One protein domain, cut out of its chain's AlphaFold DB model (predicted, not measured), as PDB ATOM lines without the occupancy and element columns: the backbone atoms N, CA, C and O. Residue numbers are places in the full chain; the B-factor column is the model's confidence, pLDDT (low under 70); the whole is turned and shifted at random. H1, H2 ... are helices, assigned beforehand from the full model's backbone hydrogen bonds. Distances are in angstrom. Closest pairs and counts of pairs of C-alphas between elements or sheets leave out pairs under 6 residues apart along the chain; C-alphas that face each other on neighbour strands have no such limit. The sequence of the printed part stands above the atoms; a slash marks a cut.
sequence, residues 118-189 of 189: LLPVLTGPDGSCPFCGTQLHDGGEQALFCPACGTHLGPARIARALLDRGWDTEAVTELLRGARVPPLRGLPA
ATOM      1  N   LEU A 118     197.006 320.966 180.942       81.12
ATOM      2  CA  LEU A 118     197.914 320.468 181.963       81.12
ATOM      3  C   LEU A 118     197.697 321.244 183.266       81.12
ATOM      4  O   LEU A 118     197.708 322.475 183.291       81.12
ATOM      5  N   LEU A 119     197.533 320.514 184.371       88.38
ATOM      6  CA  LEU A 119     197.506 321.103 185.712       88.38
ATOM      7  C   LEU A 119     198.817 321.853 185.980       88.38
ATOM      8  O   LEU A 119     199.858 321.345 185.569       88.38
ATOM      9  N   PRO A 120     198.824 322.985 186.704       90.88
ATOM     10  CA  PRO A 120     200.059 323.691 187.037       90.88
ATOM     11  C   PRO A 120     201.101 322.766 187.676       90.88
ATOM     12  O   PRO A 120     200.781 321.938 188.530       90.88
ATOM     13  N   VAL A 121     202.358 322.890 187.254       93.50
ATOM     14  CA  VAL A 121     203.459 322.084 187.791       93.50
ATOM     15  C   VAL A 121     203.993 322.704 189.082       93.50
ATOM     16  O   VAL A 121     204.143 323.919 189.180       93.50
ATOM     17  N   LEU A 122     204.290 321.877 190.093       94.25
ATOM     18  CA  LEU A 122     205.075 322.328 191.242       94.25
ATOM     19  C   LEU A 122     206.506 322.618 190.775       94.25
ATOM     20  O   LEU A 122     207.218 321.701 190.366       94.25
ATOM     21  N   THR A 123     206.933 323.873 190.851       94.38
ATOM     22  CA  THR A 123     208.306 324.282 190.537       94.38
ATOM     23  C   THR A 123     209.091 324.626 191.794       94.38
ATOM     24  O   THR A 123     208.529 324.899 192.855       94.38
ATOM     25  N   GLY A 124     210.415 324.687 191.657       89.94
ATOM     26  CA  GLY A 124     211.243 325.412 192.611       89.94
ATOM     27  C   GLY A 124     210.917 326.918 192.633       89.94
ATOM     28  O   GLY A 124     210.160 327.398 191.781       89.94
ATOM     29  N   PRO A 125     211.519 327.674 193.571       80.56
ATOM     30  CA  PRO A 125     211.232 329.098 193.793       80.56
ATOM     31  C   PRO A 125     211.349 329.976 192.540       80.56
ATOM     32  O   PRO A 125     210.589 330.925 192.387       80.56
ATOM     33  N   ASP A 126     212.253 329.617 191.627       87.19
ATOM     34  CA  ASP A 126     212.553 330.393 190.419       87.19
ATOM     35  C   ASP A 126     211.898 329.823 189.146       87.19
ATOM     36  O   ASP A 126     212.289 330.168 188.035       87.19
ATOM     37  N   GLY A 127     210.922 328.914 189.270       91.19
ATOM     38  CA  GLY A 127     210.358 328.203 188.111       91.19
ATOM     39  C   GLY A 127     211.248 327.053 187.616       91.19
ATOM     40  O   GLY A 127     211.189 326.649 186.454       91.19
ATOM     41  N   SER A 128     212.106 326.525 188.491       95.44
ATOM     42  CA  SER A 128     213.019 325.430 188.171       95.44
ATOM     43  C   SER A 128     212.378 324.050 188.341       95.44
ATOM     44  O   SER A 128     211.421 323.859 189.094       95.44
ATOM     45  N   CYS A 129     212.929 323.061 187.639       95.81
ATOM     46  CA  CYS A 129     212.521 321.668 187.706       95.81
ATOM     47  C   CYS A 129     212.594 321.161 189.155       95.81
ATOM     48  O   CYS A 129     213.669 321.233 189.763       95.81
ATOM     49  N   PRO A 130     211.514 320.574 189.696       95.75
ATOM     50  CA  PRO A 130     211.492 320.112 191.080       95.75
ATOM     51  C   PRO A 130     212.418 318.911 191.318       95.75
ATOM     52  O   PRO A 130     212.731 318.603 192.460       95.75
ATOM     53  N   PHE A 131     212.906 318.244 190.271       95.44
ATOM     54  CA  PHE A 131     213.804 317.095 190.404       95.44
ATOM     55  C   PHE A 131     215.280 317.509 190.319       95.44
ATOM     56  O   PHE A 131     216.046 317.353 191.274       95.44
ATOM     57  N   CYS A 132     215.696 318.083 189.186       95.69
ATOM     58  CA  CYS A 132     217.102 318.409 188.931       95.69
ATOM     59  C   CYS A 132     217.475 319.869 189.230       95.69
ATOM     60  O   CYS A 132     218.659 320.177 189.354       95.69
ATOM     61  N   GLY A 133     216.497 320.771 189.367       94.75
ATOM     62  CA  GLY A 133     216.723 322.203 189.587       94.75
ATOM     63  C   GLY A 133     217.081 323.016 188.339       94.75
ATOM     64  O   GLY A 133     217.400 324.190 188.476       94.75
ATOM     65  N   THR A 134     217.038 322.438 187.133       95.75
ATOM     66  CA  THR A 134     217.234 323.212 185.889       95.75
ATOM     67  C   THR A 134     216.051 324.140 185.636       95.75
ATOM     68  O   THR A 134     214.913 323.736 185.857       95.75
ATOM     69  N   GLN A 135     216.299 325.352 185.137       96.00
ATOM     70  CA  GLN A 135     215.239 326.286 184.759       96.00
ATOM     71  C   GLN A 135     214.311 325.685 183.700       96.00
ATOM     72  O   GLN A 135     214.781 325.195 182.671       96.00
ATOM     73  N   LEU A 136     212.999 325.726 183.942       93.56
ATOM     74  CA  LEU A 136     212.016 325.314 182.947       93.56
ATOM     75  C   LEU A 136     211.618 326.513 182.086       93.56
ATOM     76  O   LEU A 136     211.430 327.623 182.586       93.56
ATOM     77  N   HIS A 137     211.483 326.278 180.783       90.50
ATOM     78  CA  HIS A 137     210.902 327.261 179.878       90.50
ATOM     79  C   HIS A 137     209.428 327.480 180.242       90.50
ATOM     80  O   HIS A 137     208.728 326.507 180.527       90.50
ATOM     81  N   ASP A 138     208.998 328.744 180.300       88.44
ATOM     82  CA  ASP A 138     207.649 329.169 180.700       88.44
ATOM     83  C   ASP A 138     207.148 328.483 181.981       88.44
ATOM     84  O   ASP A 138     206.019 328.009 182.066       88.44
ATOM     85  N   GLY A 139     208.040 328.324 182.969       87.38
ATOM     86  CA  GLY A 139     207.720 327.662 184.240       87.38
ATOM     87  C   GLY A 139     207.308 326.191 184.103       87.38
ATOM     88  O   GLY A 139     206.831 325.596 185.063       87.38
ATOM     89  N   GLY A 140     207.488 325.586 182.926       87.81
ATOM     90  CA  GLY A 140     207.072 324.222 182.630       87.81
ATOM     91  C   GLY A 140     205.577 324.064 182.365       87.81
ATOM     92  O   GLY A 140     205.105 322.929 182.381       87.81
ATOM     93  N   GLU A 141     204.823 325.140 182.107       84.94
ATOM     94  CA  GLU A 141     203.363 325.083 181.928       84.94
ATOM     95  C   GLU A 141     202.936 324.020 180.907       84.94
ATOM     96  O   GLU A 141     202.089 323.181 181.223       84.94
ATOM     97  N   GLN A 142     203.612 323.967 179.756       85.19
ATOM     98  CA  GLN A 142     203.315 323.039 178.656       85.19
ATOM     99  C   GLN A 142     204.220 321.794 178.618       85.19
ATOM    100  O   GLN A 142     204.049 320.918 177.776       85.19
ATOM    101  N   ALA A 143     205.204 321.687 179.515       87.94
ATOM    102  CA  ALA A 143     206.193 320.613 179.461       87.94
ATOM    103  C   ALA A 143     205.690 319.331 180.151       87.94
ATOM    104  O   ALA A 143     205.408 319.330 181.351       87.94
ATOM    105  N   LEU A 144     205.639 318.207 179.433       89.81
ATOM    106  CA  LEU A 144     205.384 316.891 180.042       89.81
ATOM    107  C   LEU A 144     206.629 316.332 180.749       89.81
ATOM    108  O   LEU A 144     206.519 315.686 181.788       89.81
ATOM    109  N   PHE A 145     207.821 316.645 180.237       93.50
ATOM    110  CA  PHE A 145     209.105 316.180 180.760       93.50
ATOM    111  C   PHE A 145     210.064 317.351 180.977       93.50
ATOM    112  O   PHE A 145     210.010 318.359 180.272       93.50
ATOM    113  N   CYS A 146     210.981 317.219 181.937       94.62
ATOM    114  CA  CYS A 146     212.082 318.166 182.074       94.62
ATOM    115  C   CYS A 146     213.088 317.974 180.923       94.62
ATOM    116  O   CYS A 146     213.621 316.871 180.785       94.62
ATOM    117  N   PRO A 147     213.446 319.028 180.165       93.69
ATOM    118  CA  PRO A 147     214.365 318.902 179.030       93.69
ATOM    119  C   PRO A 147     215.807 318.569 179.441       93.69
ATOM    120  O   PRO A 147     216.599 318.150 178.605       93.69
ATOM    121  N   ALA A 148     216.166 318.755 180.715       95.81
ATOM    122  CA  ALA A 148     217.522 318.516 181.202       95.81
ATOM    123  C   ALA A 148     217.725 317.121 181.806       95.81
ATOM    124  O   ALA A 148     218.764 316.510 181.586       95.81
ATOM    125  N   CYS A 149     216.763 316.613 182.584       96.19
ATOM    126  CA  CYS A 149     216.898 315.311 183.251       96.19
ATOM    127  C   CYS A 149     215.951 314.231 182.715       96.19
ATOM    128  O   CYS A 149     215.982 313.112 183.217       96.19
ATOM    129  N   GLY A 150     215.082 314.555 181.753       93.88
ATOM    130  CA  GLY A 150     214.125 313.618 181.159       93.88
ATOM    131  C   GLY A 150     213.008 313.154 182.100       93.88
ATOM    132  O   GLY A 150     212.158 312.369 181.700       93.88
ATOM    133  N   THR A 151     212.978 313.615 183.354       94.75
ATOM    134  CA  THR A 151     211.956 313.199 184.322       94.75
ATOM    135  C   THR A 151     210.588 313.754 183.936       94.75
ATOM    136  O   THR A 151     210.454 314.950 183.666       94.75
ATOM    137  N   HIS A 152     209.571 312.892 183.958       92.88
ATOM    138  CA  HIS A 152     208.181 313.285 183.753       92.88
ATOM    139  C   HIS A 152     207.716 314.238 184.868       92.88
ATOM    140  O   HIS A 152     207.925 313.976 186.052       92.88
ATOM    141  N   LEU A 153     207.071 315.345 184.500       93.88
ATOM    142  CA  LEU A 153     206.603 316.387 185.422       93.88
ATOM    143  C   LEU A 153     205.213 316.089 186.005       93.88
ATOM    144  O   LEU A 153     204.761 316.796 186.905       93.88
ATOM    145  N   GLY A 154     204.551 315.017 185.557       93.50
ATOM    146  CA  GLY A 154     203.248 314.576 186.066       93.50
ATOM    147  C   GLY A 154     203.170 314.452 187.595       93.50
ATOM    148  O   GLY A 154     202.268 315.048 188.181       93.50
ATOM    149  N   PRO A 155     204.117 313.781 188.284       95.38
ATOM    150  CA  PRO A 155     204.092 313.702 189.745       95.38
ATOM    151  C   PRO A 155     204.154 315.071 190.434       95.38
ATOM    152  O   PRO A 155     203.489 315.277 191.445       95.38
ATOM    153  N   ALA A 156     204.890 316.033 189.870       95.50
ATOM    154  CA  ALA A 156     204.948 317.395 190.393       95.50
ATOM    155  C   ALA A 156     203.641 318.174 190.158       95.50
ATOM    156  O   ALA A 156     203.236 318.957 191.016       95.50
ATOM    157  N   ARG A 157     202.946 317.932 189.039       94.75
ATOM    158  CA  ARG A 157     201.595 318.474 188.789       94.75
ATOM    159  C   ARG A 157     200.571 317.899 189.768       94.75
ATOM    160  O   ARG A 157     199.778 318.645 190.333       94.75
ATOM    161  N   ILE A 158     200.625 316.591 190.027       94.88
ATOM    162  CA  ILE A 158     199.765 315.930 191.021       94.88
ATOM    163  C   ILE A 158     200.045 316.491 192.420       94.88
ATOM    164  O   ILE A 158     199.110 316.872 193.115       94.88
ATOM    165  N   ALA A 159     201.318 316.609 192.811       95.94
ATOM    166  CA  ALA A 159     201.703 317.186 194.097       95.94
ATOM    167  C   ALA A 159     201.163 318.614 194.264       95.94
ATOM    168  O   ALA A 159     200.524 318.911 195.272       95.94
ATOM    169  N   ARG A 160     201.335 319.474 193.247       95.12
ATOM    170  CA  ARG A 160     200.758 320.826 193.238       95.12
ATOM    171  C   ARG A 160     199.244 320.791 193.419       95.12
ATOM    172  O   ARG A 160     198.712 321.488 194.275       95.12
ATOM    173  N   ALA A 161     198.563 319.950 192.650       95.12
ATOM    174  CA  ALA A 161     197.114 319.831 192.670       95.12
ATOM    175  C   ALA A 161     196.555 319.321 194.010       95.12
ATOM    176  O   ALA A 161     195.438 319.700 194.372       95.12
ATOM    177  N   LEU A 162     197.292 318.467 194.728       96.31
ATOM    178  CA  LEU A 162     196.941 317.999 196.074       96.31
ATOM    179  C   LEU A 162     197.114 319.113 197.111       96.31
ATOM    180  O   LEU A 162     196.197 319.362 197.894       96.31
ATOM    181  N   LEU A 163     198.241 319.826 197.067       95.00
ATOM    182  CA  LEU A 163     198.497 320.979 197.938       95.00
ATOM    183  C   LEU A 163     197.450 322.082 197.725       95.00
ATOM    184  O   LEU A 163     196.892 322.597 198.689       95.00
ATOM    185  N   ASP A 164     197.098 322.381 196.471       95.00
ATOM    186  CA  ASP A 164     196.041 323.347 196.129       95.00
ATOM    187  C   ASP A 164     194.652 322.916 196.639       95.00
ATOM    188  O   ASP A 164     193.766 323.750 196.825       95.00
ATOM    189  N   ARG A 165     194.453 321.617 196.897       96.19
ATOM    190  CA  ARG A 165     193.239 321.050 197.513       96.19
ATOM    191  C   ARG A 165     193.321 320.964 199.042       96.19
ATOM    192  O   ARG A 165     192.409 320.418 199.659       96.19
ATOM    193  N   GLY A 166     194.378 321.503 199.648       96.56
ATOM    194  CA  GLY A 166     194.549 321.582 201.098       96.56
ATOM    195  C   GLY A 166     195.131 320.328 201.746       96.56
ATOM    196  O   GLY A 166     195.029 320.189 202.963       96.56
ATOM    197  N   TRP A 167     195.722 319.415 200.969       97.56
ATOM    198  CA  TRP A 167     196.521 318.337 201.555       97.56
ATOM    199  C   TRP A 167     197.775 318.920 202.199       97.56
ATOM    200  O   TRP A 167     198.382 319.842 201.654       97.56
ATOM    201  N   ASP A 168     198.167 318.377 203.348       95.62
ATOM    202  CA  ASP A 168     199.398 318.788 204.007       95.62
ATOM    203  C   ASP A 168     200.641 318.254 203.267       95.62
ATOM    204  O   ASP A 168     200.601 317.232 202.570       95.62
ATOM    205  N   THR A 169     201.761 318.973 203.392       94.94
ATOM    206  CA  THR A 169     203.011 318.619 202.705       94.94
ATOM    207  C   THR A 169     203.523 317.239 203.116       94.94
ATOM    208  O   THR A 169     204.079 316.521 202.281       94.94
ATOM    209  N   GLU A 170     203.358 316.854 204.382       95.31
ATOM    210  CA  GLU A 170     203.857 315.583 204.904       95.31
ATOM    211  C   GLU A 170     203.133 314.409 204.232       95.31
ATOM    212  O   GLU A 170     203.782 313.540 203.653       95.31
ATOM    213  N   ALA A 171     201.803 314.445 204.170       96.44
ATOM    214  CA  ALA A 171     200.960 313.465 203.503       96.44
ATOM    215  C   ALA A 171     201.262 313.365 202.004       96.44
ATOM    216  O   ALA A 171     201.359 312.259 201.467       96.44
ATOM    217  N   VAL A 172     201.461 314.499 201.319       96.69
ATOM    218  CA  VAL A 172     201.881 314.495 199.905       96.69
ATOM    219  C   VAL A 172     203.259 313.848 199.758       96.69
ATOM    220  O   VAL A 172     203.462 313.025 198.866       96.69
ATOM    221  N   THR A 173     204.202 314.164 200.644       94.88
ATOM    222  CA  THR A 173     205.558 313.597 200.621       94.88
ATOM    223  C   THR A 173     205.544 312.089 200.871       94.88
ATOM    224  O   THR A 173     206.222 311.346 200.157       94.88
ATOM    225  N   GLU A 174     204.764 311.617 201.844       96.31
ATOM    226  CA  GLU A 174     204.593 310.191 202.130       96.31
ATOM    227  C   GLU A 174     203.937 309.452 200.960       96.31
ATOM    228  O   GLU A 174     204.416 308.387 200.565       96.31
ATOM    229  N   LEU A 175     202.903 310.035 200.345       96.94
ATOM    230  CA  LEU A 175     202.254 309.469 199.161       96.94
ATOM    231  C   LEU A 175     203.247 309.307 198.003       96.94
ATOM    232  O   LEU A 175     203.350 308.226 197.419       96.94
ATOM    233  N   LEU A 176     204.002 310.362 197.688       95.62
ATOM    234  CA  LEU A 176     205.006 310.338 196.624       95.62
ATOM    235  C   LEU A 176     206.099 309.303 196.909       95.62
ATOM    236  O   LEU A 176     206.481 308.547 196.014       95.62
ATOM    237  N   ARG A 177     206.560 309.212 198.161       95.31
ATOM    238  CA  ARG A 177     207.542 308.206 198.575       95.31
ATOM    239  C   ARG A 177     206.993 306.788 198.428       95.31
ATOM    240  O   ARG A 177     207.692 305.925 197.899       95.31
ATOM    241  N   GLY A 178     205.747 306.552 198.841       96.94
ATOM    242  CA  GLY A 178     205.051 305.274 198.662       96.94
ATOM    243  C   GLY A 178     204.919 304.882 197.187       96.94
ATOM    244  O   GLY A 178     205.117 303.720 196.836       96.94
ATOM    245  N   ALA A 179     204.697 305.867 196.313       96.31
ATOM    246  CA  ALA A 179     204.679 305.712 194.858       96.31
ATOM    247  C   ALA A 179     206.080 305.654 194.211       96.31
ATOM    248  O   ALA A 179     206.188 305.609 192.987       96.31
ATOM    249  N   ARG A 180     207.159 305.644 195.011       95.38
ATOM    250  CA  ARG A 180     208.564 305.640 194.562       95.38
ATOM    251  C   ARG A 180     208.942 306.829 193.668       95.38
ATOM    252  O   ARG A 180     209.853 306.725 192.847       95.38
ATOM    253  N   VAL A 181     208.279 307.966 193.846       94.62
ATOM    254  CA  VAL A 181     208.638 309.224 193.185       94.62
ATOM    255  C   VAL A 181     209.814 309.865 193.939       94.62
ATOM    256  O   VAL A 181     209.769 309.946 195.171       94.62
ATOM    257  N   PRO A 182     210.870 310.334 193.246       91.00
ATOM    258  CA  PRO A 182     211.967 311.045 193.893       91.00
ATOM    259  C   PRO A 182     211.491 312.305 194.635       91.00
ATOM    260  O   PRO A 182     210.518 312.930 194.207       91.00
ATOM    261  N   PRO A 183     212.187 312.727 195.708       91.06
ATOM    262  CA  PRO A 183     211.830 313.934 196.444       91.06
ATOM    263  C   PRO A 183     211.745 315.164 195.534       91.06
ATOM    264  O   PRO A 183     212.640 315.410 194.723       91.06
ATOM    265  N   LEU A 184     210.678 315.946 195.702       92.12
ATOM    266  CA  LEU A 184     210.459 317.184 194.961       92.12
ATOM    267  C   LEU A 184     211.066 318.371 195.712       92.12
ATOM    268  O   LEU A 184     210.814 318.575 196.900       92.12
ATOM    269  N   ARG A 185     211.825 319.204 195.003       88.31
ATOM    270  CA  ARG A 185     212.207 320.549 195.444       88.31
ATOM    271  C   ARG A 185     210.985 321.468 195.358       88.31
ATOM    272  O   ARG A 185     210.168 321.320 194.456       88.31
ATOM    273  N   GLY A 186     210.898 322.446 196.258       77.75
ATOM    274  CA  GLY A 186     209.820 323.445 196.246       77.75
ATOM    275  C   GLY A 186     208.550 323.039 196.998       77.75
ATOM    276  O   GLY A 186     207.587 323.800 196.999       77.75
ATOM    277  N   LEU A 187     208.544 321.882 197.672       80.88
ATOM    278  CA  LEU A 187     207.510 321.571 198.659       80.88
ATOM    279  C   LEU A 187     207.604 322.566 199.837       80.88
ATOM    280  O   LEU A 187     208.709 322.778 200.346       80.88
ATOM    281  N   PRO A 188     206.491 323.203 200.247       73.31
ATOM    282  CA  PRO A 188     206.494 324.124 201.380       73.31
ATOM    283  C   PRO A 188     206.779 323.365 202.679       73.31
ATOM    284  O   PRO A 188     206.233 322.283 202.879       73.31
ATOM    285  N   ALA A 189     207.647 323.928 203.524       67.44
ATOM    286  CA  ALA A 189     208.014 323.353 204.820       67.44
ATOM    287  C   ALA A 189     206.825 323.256 205.785       67.44
ATOM    288  O   ALA A 189     205.943 324.143 205.719       67.44
TER     289      ALA A 189
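AT A GLANCE: This is residues 118 to 189 of the 189 residues of the protein "DUF5319 family protein" of Euzebyaceae bacterium (UniProt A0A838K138). This model has little regular structure: a helical hairpin of H2 and H3 makes one end, and looped chain, residues 123 to 152, with the small helix H1 makes the other. After H3, residues 179 to 185 fold back toward those loops. The 72 printed residues hold three named helices, H1, H2 and H3 in chain order, with 24 residues, and no named strand; the class is all helix. The whole is compact and rounded, radius of gyration of the C-alphas 11.1 A, spans 29 by 22 by 21 A.

IN THESE COORDINATES: Residues 118 to 136 hold no named element. H1 is residues 137 to 140, from C-alpha 137 at (210.902, 327.261, 179.878). H2, residues 154 to 163, is 14.3 A long. H3, residues 169 to 178, is 14.1 A long and ends at C-alpha 178 at (205.051, 305.274, 198.662).

HOW THE PARTS SIT: H2 and H3 touch as a hairpin, closest at the C-alphas of Ala 159 and Val 172, 6.4 A apart. They run opposite ways at a shallow tilt of 33 degrees, only just short of steep. H1 is apart from both. Every O i to N i+4 pair is within hydrogen-bond range in H2 and H3; H1 is too short for one.

THE WHOLE: The C-alphas farthest apart, of Ala 148 and Gly 166, are 30.5 A apart. The printed part has no cut. The link from H1 to H2 is long. Residue 189 alone is under pLDDT 70.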